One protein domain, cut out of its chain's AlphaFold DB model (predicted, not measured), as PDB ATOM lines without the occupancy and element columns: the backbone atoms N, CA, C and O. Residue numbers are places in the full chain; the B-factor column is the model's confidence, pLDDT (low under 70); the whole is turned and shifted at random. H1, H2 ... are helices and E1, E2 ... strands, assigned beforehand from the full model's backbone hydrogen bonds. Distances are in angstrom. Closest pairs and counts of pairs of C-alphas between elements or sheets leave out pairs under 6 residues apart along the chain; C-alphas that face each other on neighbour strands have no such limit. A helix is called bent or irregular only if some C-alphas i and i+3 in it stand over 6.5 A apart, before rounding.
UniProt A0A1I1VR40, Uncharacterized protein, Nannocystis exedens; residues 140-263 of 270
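AT A GLANCE: This is residues 140 to 263 of the 270 residues of an uncharacterized protein of Nannocystis exedens (UniProt A0A1I1VR40). A small sheet of three short strands sits in the middle of the domain between two groups of helices: the helical hairpin of H1 and H2 covers one face, and on the side away from it H6 packs over E2 while H3, H4 and H5 gather in a crossed cluster that grazes the sheet. H7 follows the last strand at one end of the whole, near the first residue of H2. The printed part has 124 residues, with seven named helices and three named strands in the order E1 H1 H2 E2 H3 H4 H5 H6 E3 H7; the sheet runs E2 E1 E3, antiparallel throughout, and the class is mostly helix. The whole is compact, with a radius of gyration of the C-alphas of 13.7 A and spans of 36 by 33 by 21 A.

IN THESE COORDINATES: E1, residues 140 to 144, begins at C-alpha 140 at (181.145, 140.498, 106.234) and is 12.7 A long. H1, residues 146 to 161, is 21.0 A long, with a kink of 53 degrees near residue 153; it is irregular, C-alphas 151 and 154 being 7.5 A apart. H2, residues 165 to 174, is 14.1 A long. E2, residues 178 to 182, measures 13.7 A. H3, residues 184 to 197, measures 19.9 A, and H4, residues 199 to 206, measures 11.0 A. H5, residues 212 to 225, begins at C-alpha 212 at (183.469, 125.851, 97.025), is 20.7 A long and is irregular, with C-alphas 213 and 216 7.5 A apart. H6 is residues 232 to 240, 12.1 A long. E3, residues 248 to 252, is 13.1 A long. H7, residues 254 to 261, ends at C-alpha 261 at (187.849, 152.183, 94.576).

HOW THE PARTS SIT: E1 is the inner strand of the sheet, and E2 and E3 are its edge strands. E1 and E3 are antiparallel at 159 degrees, with N 142 and O 250 within hydrogen-bond range at 2.9 A. E2 and E1 are antiparallel at 170 degrees, with N 180 and O 141 at 2.8 A. H2 is on the sheet at a height of 10.1 A, over E3 and only just over E1, where 3 of its C-alphas fall; it runs slantwise to the strands, at 47 degrees to E3 on the local plane. H1, also on the sheet, touches H2 with residues 155 to 160 alone, Ile 156 and Met 168 having the closest C-alphas at 5.4 A; this hairpin has a shallow tilt of 12 degrees, opposite ways. H6 is on the opposite face from H2, over E2 at a height of 9.6 A, and runs along the strands at 12 degrees to E2 on the local plane. H5 only grazes the sheet with residues 212 to 219, and the closest C-alphas of H5 and E3, Pro 212 and Ala 248, are 4.4 A apart. H4 grazes it with residues 204 to 206. H4 touches H5 at a steep tilt of 56 degrees, with the C-alphas of Leu 201 and Ala 221 closest at 5.9 A. H3 and H4 form a hairpin at 37 degrees, only just steep, their closest C-alphas being Ser 194 and Val 202 at 5.9 A. H7 is not on the sheet. Every O i to N i+4 pair is within hydrogen-bond range in H2, H3, H6 and H7; the counts are 9 of 12 in H1, 3 of 4 in H4 and 7 of 10 in H5.

THE WHOLE: The two C-alphas farthest apart, Val 240 and Ala 263, are 38.7 A apart. The printed part has no cut, and no link is long. The mean pLDDT of the printed part is 88.9; residues 226, 228 and 261 to 263 are under 70.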
ATOM      1  N   GLU A 140     182.038 141.656 106.351       91.81
ATOM      2  CA  GLU A 140     181.145 140.498 106.234       91.81
ATOM      3  C   GLU A 140     181.848 139.262 105.692       91.81
ATOM      4  O   GLU A 140     182.801 139.344 104.912       91.81
ATOM      5  N   ILE A 141     181.319 138.104 106.071       94.75
ATOM      6  CA  ILE A 141     181.538 136.838 105.380       94.75
ATOM      7  C   ILE A 141     180.184 136.401 104.832       94.75
ATOM      8  O   ILE A 141     179.266 136.135 105.605       94.75
ATOM      9  N   LEU A 142     180.053 136.338 103.511       96.00
ATOM     10  CA  LEU A 142     178.841 135.878 102.832       96.00
ATOM     11  C   LEU A 142     179.070 134.461 102.315       96.00
ATOM     12  O   LEU A 142     180.071 134.209 101.645       96.00
ATOM     13  N   ALA A 143     178.141 133.554 102.595       97.62
ATOM     14  CA  ALA A 143     178.198 132.171 102.145       97.62
ATOM     15  C   ALA A 143     177.197 131.931 101.012       97.62
ATOM     16  O   ALA A 143     175.991 132.096 101.191       97.62
ATOM     17  N   ILE A 144     177.701 131.536  99.844       97.81
ATOM     18  CA  ILE A 144     176.915 131.316  98.626       97.81
ATOM     19  C   ILE A 144     176.907 129.821  98.314       97.81
ATOM     20  O   ILE A 144     177.971 129.199  98.222       97.81
ATOM     21  N   HIS A 145     175.714 129.241  98.160       97.19
ATOM     22  CA  HIS A 145     175.554 127.828  97.818       97.19
ATOM     23  C   HIS A 145     176.307 127.488  96.514       97.19
ATOM     24  O   HIS A 145     176.296 128.302  95.585       97.19
ATOM     25  N   PRO A 146     176.939 126.305  96.382       97.06
ATOM     26  CA  PRO A 146     177.722 125.952  95.195       97.06
ATOM     27  C   PRO A 146     176.929 126.046  93.882       97.06
ATOM     28  O   PRO A 146     177.450 126.576  92.904       97.06
ATOM     29  N   ASP A 147     175.662 125.625  93.869       96.00
ATOM     30  CA  ASP A 147     174.807 125.707  92.670       96.00
ATOM     31  C   ASP A 147     174.540 127.156  92.236       96.00
ATOM     32  O   ASP A 147     174.532 127.474  91.047       96.00
ATOM     33  N   VAL A 148     174.367 128.059  93.203       96.50
ATOM     34  CA  VAL A 148     174.216 129.495  92.945       96.50
ATOM     35  C   VAL A 148     175.545 130.070  92.458       96.50
ATOM     36  O   VAL A 148     175.596 130.775  91.449       96.50
ATOM     37  N   PHE A 149     176.649 129.720  93.121       97.00
ATOM     38  CA  PHE A 149     177.988 130.168  92.751       97.00
ATOM     39  C   PHE A 149     178.394 129.727  91.339       97.00
ATOM     40  O   PHE A 149     179.028 130.501  90.624       97.00
ATOM     41  N   ALA A 150     177.992 128.533  90.898       95.88
ATOM     42  CA  ALA A 150     178.223 128.064  89.533       95.88
ATOM     43  C   ALA A 150     177.602 128.996  88.477       95.88
ATOM     44  O   ALA A 150     178.136 129.135  87.377       95.88
ATOM     45  N   LEU A 151     176.503 129.673  88.824       94.00
ATOM     46  CA  LEU A 151     175.808 130.606  87.945       94.00
ATOM     47  C   LEU A 151     176.397 132.020  88.006       94.00
ATOM     48  O   LEU A 151     176.588 132.647  86.965       94.00
ATOM     49  N   ILE A 152     176.698 132.534  89.202       93.69
ATOM     50  CA  ILE A 152     177.054 133.955  89.388       93.69
ATOM     51  C   ILE A 152     178.538 134.208  89.690       93.69
ATOM     52  O   ILE A 152     178.990 135.351  89.630       93.69
ATOM     53  N   GLY A 153     179.328 133.173  89.977       94.06
ATOM     54  CA  GLY A 153     180.711 133.297  90.453       94.06
ATOM     55  C   GLY A 153     181.651 133.990  89.465       94.06
ATOM     56  O   GLY A 153     182.513 134.770  89.867       94.06
ATOM     57  N   THR A 154     181.460 133.773  88.161       91.81
ATOM     58  CA  THR A 154     182.214 134.494  87.119       91.81
ATOM     59  C   THR A 154     181.900 135.986  87.129       91.81
ATOM     60  O   THR A 154     182.804 136.803  86.975       91.81
ATOM     61  N   GLN A 155     180.644 136.359  87.374       89.69
ATOM     62  CA  GLN A 155     180.253 137.762  87.460       89.69
ATOM     63  C   GLN A 155     180.779 138.424  88.741       89.69
ATOM     64  O   GLN A 155     181.201 139.574  88.684       89.69
ATOM     65  N   ILE A 156     180.811 137.703  89.869       92.00
ATOM     66  CA  ILE A 156     181.432 138.179  91.118       92.00
ATOM     67  C   ILE A 156     182.905 138.532  90.876       92.00
ATOM     68  O   ILE A 156     183.328 139.640  91.204       92.00
ATOM     69  N   ARG A 157     183.669 137.618  90.260       92.31
ATOM     70  CA  ARG A 157     185.089 137.840  89.930       92.31
ATOM     71  C   ARG A 157     185.278 139.043  89.017       92.31
ATOM     72  O   ARG A 157     186.065 139.925  89.336       92.31
ATOM     73  N   LYS A 158     184.492 139.117  87.942       87.75
ATOM     74  CA  LYS A 158     184.554 140.222  86.986       87.75
ATOM     75  C   LYS A 158     184.319 141.585  87.651       87.75
ATOM     76  O   LYS A 158     185.092 142.504  87.427       87.75
ATOM     77  N   LEU A 159     183.297 141.707  88.503       86.06
ATOM     78  CA  LEU A 159     183.012 142.963  89.213       86.06
ATOM     79  C   LEU A 159     184.147 143.347  90.174       86.06
ATOM     80  O   LEU A 159     184.503 144.518  90.269       86.06
ATOM     81  N   ALA A 160     184.749 142.369  90.856       86.56
ATOM     82  CA  ALA A 160     185.900 142.602  91.724       86.56
ATOM     83  C   ALA A 160     187.154 143.042  90.940       86.56
ATOM     84  O   ALA A 160     187.876 143.933  91.387       86.56
ATOM     85  N   GLU A 161     187.409 142.441  89.773       86.12
ATOM     86  CA  GLU A 161     188.501 142.808  88.857       86.12
ATOM     87  C   GLU A 161     188.320 144.219  88.282       86.12
ATOM     88  O   GLU A 161     189.282 144.977  88.182       86.12
ATOM     89  N   GLU A 162     187.080 144.595  87.965       83.00
ATOM     90  CA  GLU A 162     186.707 145.930  87.481       83.00
ATOM     91  C   GLU A 162     186.683 146.991  88.600       83.00
ATOM     92  O   GLU A 162     186.545 148.182  88.323       83.00
ATOM     93  N   GLY A 163     186.844 146.580  89.863       80.81
ATOM     94  CA  GLY A 163     186.812 147.466  91.025       80.81
ATOM     95  C   GLY A 163     185.408 147.929  91.427       80.81
ATOM     96  O   GLY A 163     185.284 148.811  92.280       80.81
ATOM     97  N   ASP A 164     184.354 147.331  90.866       81.81
ATOM     98  CA  ASP A 164     182.961 147.608  91.221       81.81
ATOM     99  C   ASP A 164     182.525 146.781  92.443       81.81
ATOM    100  O   ASP A 164     181.691 145.869  92.393       81.81
ATOM    101  N   TRP A 165     183.151 147.103  93.577       83.88
ATOM    102  CA  TRP A 165     182.867 146.488  94.873       83.88
ATOM    103  C   TRP A 165     181.404 146.644  95.314       83.88
ATOM    104  O   TRP A 165     180.845 145.651  95.783       83.88
ATOM    105  N   PRO A 166     180.735 147.804  95.126       81.19
ATOM    106  CA  PRO A 166     179.307 147.943  95.412       81.19
ATOM    107  C   PRO A 166     178.426 146.931  94.677       81.19
ATOM    108  O   PRO A 166     177.581 146.271  95.291       81.19
ATOM    109  N   GLN A 167     178.624 146.767  93.365       81.94
ATOM    110  CA  GLN A 167     177.829 145.813  92.599       81.94
ATOM    111  C   GLN A 167     178.161 144.367  92.968       81.94
ATOM    112  O   GLN A 167     177.247 143.541  93.039       81.94
ATOM    113  N   MET A 168     179.438 144.062  93.220       88.38
ATOM    114  CA  MET A 168     179.875 142.737  93.665       88.38
ATOM    115  C   MET A 168     179.222 142.365  95.000       88.38
ATOM    116  O   MET A 168     178.604 141.306  95.111       88.38
ATOM    117  N   ALA A 169     179.278 143.275  95.974       86.88
ATOM    118  CA  ALA A 169     178.664 143.122  97.285       86.88
ATOM    119  C   ALA A 169     177.163 142.855  97.182       86.88
ATOM    120  O   ALA A 169     176.658 141.908  97.778       86.88
ATOM    121  N   ARG A 170     176.452 143.645  96.367       85.69
ATOM    122  CA  ARG A 170     175.018 143.438  96.151       85.69
ATOM    123  C   ARG A 170     174.726 142.088  95.512       85.69
ATOM    124  O   ARG A 170     173.783 141.420  95.922       85.69
ATOM    125  N   LEU A 171     175.498 141.707  94.494       89.56
ATOM    126  CA  LEU A 171     175.343 140.418  93.829       89.56
ATOM    127  C   LEU A 171     175.518 139.261  94.815       89.56
ATOM    128  O   LEU A 171     174.707 138.344  94.799       89.56
ATOM    129  N   ALA A 172     176.537 139.323  95.670       92.25
ATOM    130  CA  ALA A 172     176.768 138.312  96.689       92.25
ATOM    131  C   ALA A 172     175.646 138.295  97.742       92.25
ATOM    132  O   ALA A 172     175.129 137.228  98.044       92.25
ATOM    133  N   ALA A 173     175.229 139.458  98.250       90.25
ATOM    134  CA  ALA A 173     174.202 139.568  99.289       90.25
ATOM    135  C   ALA A 173     172.799 139.152  98.813       90.25
ATOM    136  O   ALA A 173     172.059 138.523  99.561       90.25
ATOM    137  N   ASP A 174     172.428 139.455  97.563       90.06
ATOM    138  CA  ASP A 174     171.143 139.026  96.984       90.06
ATOM    139  C   ASP A 174     171.034 137.496  96.842       90.06
ATOM    140  O   ASP A 174     169.932 136.981  96.672       90.06
ATOM    141  N   HIS A 175     172.167 136.788  96.853       92.81
ATOM    142  CA  HIS A 175     172.276 135.373  96.480       92.81
ATOM    143  C   HIS A 175     173.017 134.527  97.527       92.81
ATOM    144  O   HIS A 175     173.392 133.389  97.242       92.81
ATOM    145  N   CYS A 176     173.263 135.060  98.727       93.62
ATOM    146  CA  CYS A 176     173.874 134.297  99.810       93.62
ATOM    147  C   CYS A 176     172.816 133.528 100.609       93.62
ATOM    148  O   CYS A 176     171.742 134.049 100.904       93.62
ATOM    149  N   ASP A 177     173.163 132.317 101.038       93.94
ATOM    150  CA  ASP A 177     172.348 131.523 101.962       93.94
ATOM    151  C   ASP A 177     172.428 132.078 103.390       93.94
ATOM    152  O   ASP A 177     171.526 131.883 104.204       93.94
ATOM    153  N   SER A 178     173.556 132.708 103.728       93.69
ATOM    154  CA  SER A 178     173.809 133.276 105.051       93.69
ATOM    155  C   SER A 178     174.950 134.290 105.024       93.69
ATOM    156  O   SER A 178     175.833 134.237 104.164       93.69
ATOM    157  N   SER A 179     174.939 135.187 106.006       93.44
ATOM    158  CA  SER A 179     175.964 136.198 106.238       93.44
ATOM    159  C   SER A 179     176.412 136.190 107.700       93.44
ATOM    160  O   SER A 179     175.645 135.869 108.610       93.44
ATOM    161  N   VAL A 180     177.674 136.548 107.928       92.81
ATOM    162  CA  VAL A 180     178.210 136.881 109.251       92.81
ATOM    163  C   VAL A 180     178.772 138.289 109.183       92.81
ATOM    164  O   VAL A 180     179.704 138.546 108.422       92.81
ATOM    165  N   GLU A 181     178.215 139.184 109.989       91.06
ATOM    166  CA  GLU A 181     178.582 140.599 110.021       91.06
ATOM    167  C   GLU A 181     179.529 140.913 111.183       91.06
ATOM    168  O   GLU A 181     179.448 140.336 112.275       91.06
ATOM    169  N   PHE A 182     180.422 141.871 110.947       89.50
ATOM    170  CA  PHE A 182     181.443 142.316 111.879       89.50
ATOM    171  C   PHE A 182     181.491 143.846 111.931       89.50
ATOM    172  O   PHE A 182     181.552 144.536 110.912       89.50
ATOM    173  N   THR A 183     181.583 144.382 113.148       88.38
ATOM    174  CA  THR A 183     182.079 145.748 113.373       88.38
ATOM    175  C   THR A 183     183.559 145.833 112.982       88.38
ATOM    176  O   THR A 183     184.265 144.823 113.059       88.38
ATOM    177  N   SER A 184     184.077 147.024 112.673       88.06
ATOM    178  CA  SER A 184     185.488 147.199 112.287       88.06
ATOM    179  C   SER A 184     186.489 146.630 113.299       88.06
ATOM    180  O   SER A 184     187.400 145.913 112.891       88.06
ATOM    181  N   ASP A 185     186.289 146.850 114.601       88.50
ATOM    182  CA  ASP A 185     187.199 146.338 115.641       88.50
ATOM    183  C   ASP A 185     187.211 144.807 115.682       88.50
ATOM    184  O   ASP A 185     188.264 144.172 115.704       88.50
ATOM    185  N   LYS A 186     186.024 144.198 115.599       88.69
ATOM    186  CA  LYS A 186     185.844 142.743 115.515       88.69
ATOM    187  C   LYS A 186     186.508 142.141 114.280       88.69
ATOM    188  O   LYS A 186     187.126 141.085 114.382       88.69
ATOM    189  N   TRP A 187     186.416 142.812 113.134       90.56
ATOM    190  CA  TRP A 187     187.077 142.380 111.905       90.56
ATOM    191  C   TRP A 187     188.604 142.472 112.002       90.56
ATOM    192  O   TRP A 187     189.309 141.558 111.578       90.56
ATOM    193  N   ILE A 188     189.127 143.554 112.587       89.75
ATOM    194  CA  ILE A 188     190.567 143.718 112.838       89.75
ATOM    195  C   ILE A 188     191.066 142.630 113.784       89.75
ATOM    196  O   ILE A 188     191.997 141.910 113.429       89.75
ATOM    197  N   GLY A 189     190.396 142.447 114.923       89.25
ATOM    198  CA  GLY A 189     190.746 141.415 115.893       89.25
ATOM    199  C   GLY A 189     190.688 140.010 115.291       89.25
ATOM    200  O   GLY A 189     191.598 139.214 115.516       89.25
ATOM    201  N   LEU A 190     189.684 139.717 114.451       88.81
ATOM    202  CA  LEU A 190     189.619 138.461 113.700       88.81
ATOM    203  C   LEU A 190     190.874 138.276 112.841       88.81
ATOM    204  O   LEU A 190     191.496 137.221 112.896       88.81
ATOM    205  N   ARG A 191     191.282 139.297 112.080       90.25
ATOM    206  CA  ARG A 191     192.474 139.232 111.220       90.25
ATOM    207  C   ARG A 191     193.775 139.066 112.001       90.25
ATOM    208  O   ARG A 191     194.645 138.326 111.549       90.25
ATOM    209  N   GLU A 192     193.923 139.727 113.143       90.31
ATOM    210  CA  GLU A 192     195.100 139.586 114.010       90.31
ATOM    211  C   GLU A 192     195.193 138.170 114.591       90.31
ATOM    212  O   GLU A 192     196.249 137.537 114.535       90.31
ATOM    213  N   GLN A 193     194.066 137.621 115.054       87.88
ATOM    214  CA  GLN A 193     193.982 136.230 115.504       87.88
ATOM    215  C   GLN A 193     194.278 135.249 114.364       87.88
ATOM    216  O   GLN A 193     195.033 134.293 114.565       87.88
ATOM    217  N   SER A 194     193.757 135.506 113.156       89.50
ATOM    218  CA  SER A 194     194.104 134.746 111.950       89.50
ATOM    219  C   SER A 194     195.603 134.768 111.696       89.50
ATOM    220  O   SER A 194     196.195 133.721 111.462       89.50
ATOM    221  N   ALA A 195     196.241 135.936 111.761       90.06
ATOM    222  CA  ALA A 195     197.668 136.070 111.490       90.06
ATOM    223  C   ALA A 195     198.527 135.272 112.484       90.06
ATOM    224  O   ALA A 195     199.542 134.707 112.088       90.06
ATOM    225  N   ALA A 196     198.106 135.187 113.748       89.25
ATOM    226  CA  ALA A 196     198.824 134.442 114.777       89.25
ATOM    227  C   ALA A 196     198.584 132.922 114.715       89.25
ATOM    228  O   ALA A 196     199.514 132.146 114.928       89.25
ATOM    229  N   ARG A 197     197.341 132.487 114.462       88.69
ATOM    230  CA  ARG A 197     196.923 131.080 114.627       88.69
ATOM    231  C   ARG A 197     196.692 130.330 113.321       88.69
ATOM    232  O   ARG A 197     196.969 129.138 113.258       88.69
ATOM    233  N   ALA A 198     196.196 131.009 112.293       90.44
ATOM    234  CA  ALA A 198     195.873 130.410 111.002       90.44
ATOM    235  C   ALA A 198     196.218 131.371 109.843       90.44
ATOM    236  O   ALA A 198     195.315 131.893 109.181       90.44
ATOM    237  N   PRO A 199     197.515 131.612 109.547       90.44
ATOM    238  CA  PRO A 199     197.937 132.632 108.576       90.44
ATOM    239  C   PRO A 199     197.353 132.435 107.170       90.44
ATOM    240  O   PRO A 199     197.193 133.386 106.404       90.44
ATOM    241  N   ALA A 200     197.002 131.194 106.823       90.44
ATOM    242  CA  ALA A 200     196.313 130.880 105.580       90.44
ATOM    243  C   ALA A 200     194.949 131.583 105.461       90.44
ATOM    244  O   ALA A 200     194.607 132.005 104.357       90.44
ATOM    245  N   LEU A 201     194.212 131.779 106.563       91.19
ATOM    246  CA  LEU A 201     192.919 132.465 106.529       91.19
ATOM    247  C   LEU A 201     193.058 133.931 106.130       91.19
ATOM    248  O   LEU A 201     192.247 134.416 105.350       91.19
ATOM    249  N   VAL A 202     194.114 134.615 106.578       91.88
ATOM    250  CA  VAL A 202     194.388 135.997 106.149       91.88
ATOM    251  C   VAL A 202     194.508 136.064 104.629       91.88
ATOM    252  O   VAL A 202     193.900 136.931 104.008       91.88
ATOM    253  N   ARG A 203     195.200 135.096 104.012       91.81
ATOM    254  CA  ARG A 203     195.328 135.020 102.548       91.81
ATOM    255  C   ARG A 203     193.987 134.787 101.856       91.81
ATOM    256  O   ARG A 203     193.768 135.354 100.795       91.81
ATOM    257  N   TYR A 204     193.091 133.995 102.441       93.12
ATOM    258  CA  TYR A 204     191.739 133.805 101.909       93.12
ATOM    259  C   TYR A 204     190.883 135.069 102.030       93.12
ATOM    260  O   TYR A 204     190.245 135.467 101.058       93.12
ATOM    261  N   MET A 205     190.941 135.758 103.173       91.62
ATOM    262  CA  MET A 205     190.270 137.048 103.375       91.62
ATOM    263  C   MET A 205     190.803 138.105 102.394       91.62
ATOM    264  O   MET A 205     190.041 138.852 101.781       91.62
ATOM    265  N   ASP A 206     192.117 138.127 102.173       90.25
ATOM    266  CA  ASP A 206     192.767 138.973 101.170       90.25
ATOM    267  C   ASP A 206     192.480 138.495  99.741       90.25
ATOM    268  O   ASP A 206     192.536 139.272  98.792       90.25
ATOM    269  N   GLY A 207     192.087 137.244  99.557       89.88
ATOM    270  CA  GLY A 207     191.586 136.715  98.298       89.88
ATOM    271  C   GLY A 207     190.182 137.195  97.938       89.88
ATOM    272  O   GLY A 207     189.798 136.963  96.803       89.88
ATOM    273  N   TYR A 208     189.452 137.857  98.855       91.19
ATOM    274  CA  TYR A 208     188.050 138.335  98.777       91.19
ATOM    275  C   TYR A 208     186.984 137.275  98.452       91.19
ATOM    276  O   TYR A 208     185.837 137.426  98.855       91.19
ATOM    277  N   LEU A 209     187.328 136.214  97.732       95.94
ATOM    278  CA  LEU A 209     186.445 135.143  97.317       95.94
ATOM    279  C   LEU A 209     187.197 133.818  97.418       95.94
ATOM    280  O   LEU A 209     188.259 133.646  96.818       95.94
ATOM    281  N   THR A 210     186.606 132.853  98.110       96.88
ATOM    282  CA  THR A 210     187.043 131.458  98.074       96.88
ATOM    283  C   THR A 210     185.976 130.617  97.393       96.88
ATOM    284  O   THR A 210     184.811 130.692  97.790       96.88
ATOM    285  N   PRO A 211     186.330 129.821  96.375       97.00
ATOM    286  CA  PRO A 211     185.364 128.976  95.703       97.00
ATOM    287  C   PRO A 211     185.035 127.734  96.566       97.00
ATOM    288  O   PRO A 211     185.767 127.446  97.523       97.00
ATOM    289  N   PRO A 212     183.951 127.000  96.249       97.44
ATOM    290  CA  PRO A 212     183.469 125.851  97.025       97.44
ATOM    291  C   PRO A 212     184.522 124.783  97.336       97.44
ATOM    292  O   PRO A 212     184.463 124.122  98.371       97.44
ATOM    293  N   GLU A 213     185.512 124.609  96.462       97.06
ATOM    294  CA  GLU A 213     186.562 123.597  96.600       97.06
ATOM    295  C   GLU A 213     187.497 123.885  97.781       97.06
ATOM    296  O   GLU A 213     188.114 122.967  98.318       97.06
ATOM    297  N   LEU A 214     187.596 125.151  98.201       96.62
ATOM    298  CA  LEU A 214     188.429 125.572  99.327       96.62
ATOM    299  C   LEU A 214     187.657 125.649 100.650       96.62
ATOM    300  O   LEU A 214     188.279 125.898 101.684       96.62
ATOM    301  N   HIS A 215     186.339 125.415 100.639       96.50
ATOM    302  CA  HIS A 215     185.449 125.573 101.796       96.50
ATOM    303  C   HIS A 215     185.982 124.891 103.058       96.50
ATOM    304  O   HIS A 215     186.174 125.541 104.081       96.50
ATOM    305  N   GLU A 216     186.316 123.603 102.962       95.50
ATOM    306  CA  GLU A 216     186.796 122.808 104.101       95.50
ATOM    307  C   GLU A 216     188.081 123.383 104.710       95.50
ATOM    308  O   GLU A 216     188.226 123.468 105.928       95.50
ATOM    309  N   SER A 217     189.016 123.830 103.864       94.88
ATOM    310  CA  SER A 217     190.276 124.430 104.323       94.88
ATOM    311  C   SER A 217     190.041 125.760 105.034       94.88
ATOM    312  O   SER A 217     190.676 126.049 106.049       94.88
ATOM    313  N   VAL A 218     189.113 126.563 104.517       94.56
ATOM    314  CA  VAL A 218     188.761 127.865 105.084       94.56
ATOM    315  C   VAL A 218     188.035 127.696 106.420       94.56
ATOM    316  O   VAL A 218     188.425 128.320 107.406       94.56
ATOM    317  N   VAL A 219     187.039 126.809 106.489       94.50
ATOM    318  CA  VAL A 219     186.290 126.493 107.715       94.50
ATOM    319  C   VAL A 219     187.207 125.911 108.788       94.50
ATOM    320  O   VAL A 219     187.144 126.333 109.944       94.50
ATOM    321  N   ALA A 220     188.107 124.992 108.423       92.38
ATOM    322  CA  ALA A 220     189.092 124.450 109.353       92.38
ATOM    323  C   ALA A 220     189.998 125.551 109.929       92.38
ATOM    324  O   ALA A 220     190.234 125.579 111.138       92.38
ATOM    325  N   ALA A 221     190.452 126.493 109.097       91.50
ATOM    326  CA  ALA A 221     191.252 127.629 109.547       91.50
ATOM    327  C   ALA A 221     190.459 128.573 110.474       91.50
ATOM    328  O   ALA A 221     190.979 128.986 111.510       91.50
ATOM    329  N   MET A 222     189.188 128.856 110.165       91.94
ATOM    330  CA  MET A 222     188.308 129.652 111.036       91.94
ATOM    331  C   MET A 222     188.126 129.002 112.413       91.94
ATOM    332  O   MET A 222     188.231 129.680 113.435       91.94
ATOM    333  N   ARG A 223     187.917 127.679 112.460       90.44
ATOM    334  CA  ARG A 223     187.765 126.919 113.713       90.44
ATOM    335  C   ARG A 223     189.019 126.976 114.599       90.44
ATOM    336  O   ARG A 223     188.889 126.996 115.816       90.44
ATOM    337  N   GLN A 224     190.219 127.047 114.019       85.25
ATOM    338  CA  GLN A 224     191.486 127.125 114.774       85.25
ATOM    339  C   GLN A 224     191.692 128.458 115.500       85.25
ATOM    340  O   GLN A 224     192.444 128.538 116.473       85.25
ATOM    341  N   MET A 225     191.056 129.522 115.024       77.75
ATOM    342  CA  MET A 225     191.214 130.850 115.605       77.75
ATOM    343  C   MET A 225     190.277 131.106 116.776       77.75
ATOM    344  O   MET A 225     190.627 131.893 117.653       77.75
ATOM    345  N   LEU A 226     189.110 130.461 116.775       67.44
ATOM    346  CA  LEU A 226     187.942 130.923 117.506       67.44
ATOM    347  C   LEU A 226     188.110 130.935 119.024       67.44
ATOM    348  O   LEU A 226     188.241 129.900 119.674       67.44
ATOM    349  N   ASP A 227     188.005 132.141 119.574       71.50
ATOM    350  CA  ASP A 227     187.419 132.369 120.887       71.50
ATOM    351  C   ASP A 227     185.930 132.693 120.689       71.50
ATOM    352  O   ASP A 227     185.574 133.751 120.159       71.50
ATOM    353  N   ALA A 228     185.052 131.771 121.091       63.94
ATOM    354  CA  ALA A 228     183.603 131.898 120.925       63.94
ATOM    355  C   ALA A 228     183.022 133.160 121.597       63.94
ATOM    356  O   ALA A 228     181.984 133.658 121.167       63.94
ATOM    357  N   HIS A 229     183.702 133.716 122.609       71.12
ATOM    358  CA  HIS A 229     183.278 134.956 123.264       71.12
ATOM    359  C   HIS A 229     183.598 136.193 122.417       71.12
ATOM    360  O   HIS A 229     182.863 137.179 122.462       71.12
ATOM    361  N   ALA A 230     184.661 136.138 121.610       74.00
ATOM    362  CA  ALA A 230     185.070 137.247 120.758       74.00
ATOM    363  C   ALA A 230     184.150 137.399 119.534       74.00
ATOM    364  O   ALA A 230     183.819 138.527 119.162       74.00
ATOM    365  N   GLN A 231     183.705 136.286 118.926       80.94
ATOM    366  CA  GLN A 231     182.825 136.285 117.742       80.94
ATOM    367  C   GLN A 231     181.677 135.257 117.825       80.94
ATOM    368  O   GLN A 231     181.692 134.256 117.104       80.94
ATOM    369  N   PRO A 232     180.631 135.517 118.634       84.88
ATOM    370  CA  PRO A 232     179.526 134.573 118.818       84.88
ATOM    371  C   PRO A 232     178.747 134.250 117.533       84.88
ATOM    372  O   PRO A 232     178.280 133.128 117.361       84.88
ATOM    373  N   SER A 233     178.605 135.219 116.620       88.12
ATOM    374  CA  SER A 233     177.903 135.035 115.341       88.12
ATOM    375  C   SER A 233     178.662 134.096 114.400       88.12
ATOM    376  O   SER A 233     178.059 133.193 113.823       88.12
ATOM    377  N   LEU A 234     179.984 134.260 114.289       91.00
ATOM    378  CA  LEU A 234     180.839 133.365 113.507       91.00
ATOM    379  C   LEU A 234     180.863 131.955 114.108       91.00
ATOM    380  O   LEU A 234     180.754 130.977 113.375       91.00
ATOM    381  N   ASP A 235     180.960 131.853 115.434       91.19
ATOM    382  CA  ASP A 235     180.885 130.574 116.142       91.19
ATOM    383  C   ASP A 235     179.557 129.846 115.871       91.19
ATOM    384  O   ASP A 235     179.544 128.676 115.482       91.19
ATOM    385  N   ALA A 236     178.428 130.547 116.010       90.88
ATOM    386  CA  ALA A 236     177.109 129.992 115.723       90.88
ATOM    387  C   ALA A 236     176.990 129.543 114.259       90.88
ATOM    388  O   ALA A 236     176.497 128.446 113.982       90.88
ATOM    389  N   TRP A 237     177.493 130.350 113.323       94.44
ATOM    390  CA  TRP A 237     177.503 130.008 111.905       94.44
ATOM    391  C   TRP A 237     178.326 128.740 111.622       94.44
ATOM    392  O   TRP A 237     177.854 127.841 110.928       94.44
ATOM    393  N   LEU A 238     179.510 128.597 112.224       93.19
ATOM    394  CA  LEU A 238     180.364 127.414 112.042       93.19
ATOM    395  C   LEU A 238     179.786 126.127 112.632       93.19
ATOM    396  O   LEU A 238     180.133 125.041 112.163       93.19
ATOM    397  N   ARG A 239     178.938 126.242 113.658       90.94
ATOM    398  CA  ARG A 239     178.247 125.102 114.275       90.94
ATOM    399  C   ARG A 239     176.999 124.674 113.510       90.94
ATOM    400  O   ARG A 239     176.670 123.494 113.508       90.94
ATOM    401  N   VAL A 240     176.276 125.623 112.912       89.44
ATOM    402  CA  VAL A 240     174.923 125.376 112.378       89.44
ATOM    403  C   VAL A 240     174.869 125.379 110.854       89.44
ATOM    404  O   VAL A 240     174.060 124.654 110.271       89.44
ATOM    405  N   HIS A 241     175.687 126.210 110.211       89.19
ATOM    406  CA  HIS A 241     175.618 126.476 108.777       89.19
ATOM    407  C   HIS A 241     176.807 125.914 108.009       89.19
ATOM    408  O   HIS A 241     176.582 125.344 106.950       89.19
ATOM    409  N   ALA A 242     178.034 126.010 108.530       91.00
ATOM    410  CA  ALA A 242     179.239 125.668 107.765       91.00
ATOM    411  C   ALA A 242     179.243 124.251 107.173       91.00
ATOM    412  O   ALA A 242     179.755 124.063 106.076       91.00
ATOM    413  N   ASP A 243     178.636 123.277 107.854       92.12
ATOM    414  CA  ASP A 243     178.622 121.881 107.404       92.12
ATOM    415  C   ASP A 243     177.402 121.536 106.516       92.12
ATOM    416  O   ASP A 243     177.246 120.392 106.093       92.12
ATOM    417  N   ARG A 244     176.510 122.499 106.216       93.25
ATOM    418  CA  ARG A 244     175.302 122.258 105.396       93.25
ATOM    419  C   ARG A 244     175.600 122.098 103.907       93.25
ATOM    420  O   ARG A 244     174.885 121.373 103.223       93.25
ATOM    421  N   ALA A 245     176.620 122.789 103.408       93.94
ATOM    422  CA  ALA A 245     177.065 122.728 102.023       93.94
ATOM    423  C   ALA A 245     178.532 123.163 101.920       93.94
ATOM    424  O   ALA A 245     179.091 123.749 102.844       93.94
ATOM    425  N   ARG A 246     179.148 122.916 100.759       96.56
ATOM    426  CA  ARG A 246     180.475 123.451 100.428       96.56
ATOM    427  C   ARG A 246     180.326 124.847  99.851       96.56
ATOM    428  O   ARG A 246     180.195 125.012  98.642       96.56
ATOM    429  N   TYR A 247     180.260 125.836 100.727       97.88
ATOM    430  CA  TYR A 247     179.974 127.207 100.334       97.88
ATOM    431  C   TYR A 247     181.153 127.855  99.607       97.88
ATOM    432  O   TYR A 247     182.314 127.677  99.971       97.88
ATOM    433  N   ALA A 248     180.845 128.678  98.608       98.06
ATOM    434  CA  ALA A 248     181.752 129.755  98.247       98.06
ATOM    435  C   ALA A 248     181.645 130.846  99.320       98.06
ATOM    436  O   ALA A 248     180.538 131.162  99.757       98.06
ATOM    437  N   LEU A 249     182.767 131.436  99.734       97.69
ATOM    438  CA  LEU A 249     182.783 132.480 100.762       97.69
ATOM    439  C   LEU A 249     183.298 133.786 100.169       97.69
ATOM    440  O   LEU A 249     184.389 133.826  99.601       97.69
ATOM    441  N   VAL A 250     182.516 134.853 100.312       96.25
ATOM    442  CA  VAL A 250     182.918 136.217  99.957       96.25
ATOM    443  C   VAL A 250     183.282 136.960 101.234       96.25
ATOM    444  O   VAL A 250     182.463 137.096 102.138       96.25
ATOM    445  N   PHE A 251     184.516 137.447 101.298       94.62
ATOM    446  CA  PHE A 251     185.069 138.223 102.399       94.62
ATOM    447  C   PHE A 251     185.046 139.702 102.043       94.62
ATOM    448  O   PHE A 251     185.812 140.163 101.190       94.62
ATOM    449  N   ARG A 252     184.193 140.457 102.728       91.50
ATOM    450  CA  ARG A 252     184.041 141.892 102.521       91.50
ATOM    451  C   ARG A 252     184.850 142.668 103.546       91.50
ATOM    452  O   ARG A 252     184.530 142.690 104.735       91.50
ATOM    453  N   ASP A 253     185.906 143.328 103.073       89.75
ATOM    454  CA  ASP A 253     186.658 144.312 103.856       89.75
ATOM    455  C   ASP A 253     186.440 145.706 103.268       89.75
ATOM    456  O   ASP A 253     187.131 146.124 102.338       89.75
ATOM    457  N   MET A 254     185.510 146.453 103.863       84.38
ATOM    458  CA  MET A 254     185.134 147.793 103.405       84.38
ATOM    459  C   MET A 254     186.307 148.772 103.317       84.38
ATOM    460  O   MET A 254     186.299 149.671 102.477       84.38
ATOM    461  N   ARG A 255     187.341 148.622 104.153       82.44
ATOM    462  CA  ARG A 255     188.519 149.504 104.103       82.44
ATOM    463  C   ARG A 255     189.290 149.277 102.811       82.44
ATOM    464  O   ARG A 255     189.720 150.225 102.157       82.44
ATOM    465  N   ARG A 256     189.423 148.009 102.430       81.56
ATOM    466  CA  ARG A 256     190.087 147.595 101.199       81.56
ATOM    467  C   ARG A 256     189.255 147.936  99.972       81.56
ATOM    468  O   ARG A 256     189.816 148.452  99.012       81.56
ATOM    469  N   GLU A 257     187.951 147.674 100.009       82.44
ATOM    470  CA  GLU A 257     187.022 148.029  98.928       82.44
ATOM    471  C   GLU A 257     187.094 149.538  98.637       82.44
ATOM    472  O   GLU A 257     187.291 149.935  97.491       82.44
ATOM    473  N   ARG A 258     187.078 150.384  99.681       77.50
ATOM    474  CA  ARG A 258     187.240 151.845  99.552       77.50
ATOM    475  C   ARG A 258     188.615 152.248  99.025       77.50
ATOM    476  O   ARG A 258     188.687 153.031  98.085       77.50
ATOM    477  N   SER A 259     189.692 151.701  99.593       76.00
ATOM    478  CA  SER A 259     191.062 152.001  99.155       76.00
ATOM    479  C   SER A 259     191.278 151.656  97.677       76.00
ATOM    480  O   SER A 259     191.881 152.438  96.943       76.00
ATOM    481  N   ARG A 260     190.732 150.526  97.218       70.31
ATOM    482  CA  ARG A 260     190.811 150.093  95.818       70.31
ATOM    483  C   ARG A 260     189.908 150.894  94.892       70.31
ATOM    484  O   ARG A 260     190.329 151.179  93.781       70.31
ATOM    485  N   ALA A 261     188.719 151.293  95.342       64.88
ATOM    486  CA  ALA A 261     187.849 152.183  94.576       64.88
ATOM    487  C   ALA A 261     188.469 153.580  94.380       64.88
ATOM    488  O   ALA A 261     188.224 154.226  93.366       64.88
ATOM    489  N   SER A 262     189.283 154.043  95.336       57.97
ATOM    490  CA  SER A 262     190.021 155.309  95.239       57.97
ATOM    491  C   SER A 262     191.355 155.215  94.487       57.97
ATOM    492  O   SER A 262     191.971 156.246  94.222       57.97
ATOM    493  N   ALA A 263     191.831 154.008  94.168       52.84
ATOM    494  CA  ALA A 263     193.080 153.834  93.439       52.84
ATOM    495  C   ALA A 263     192.855 154.135  91.945       52.84
ATOM    496  O   ALA A 263     191.891 153.627  91.367       52.84
TER     497      ALA A 263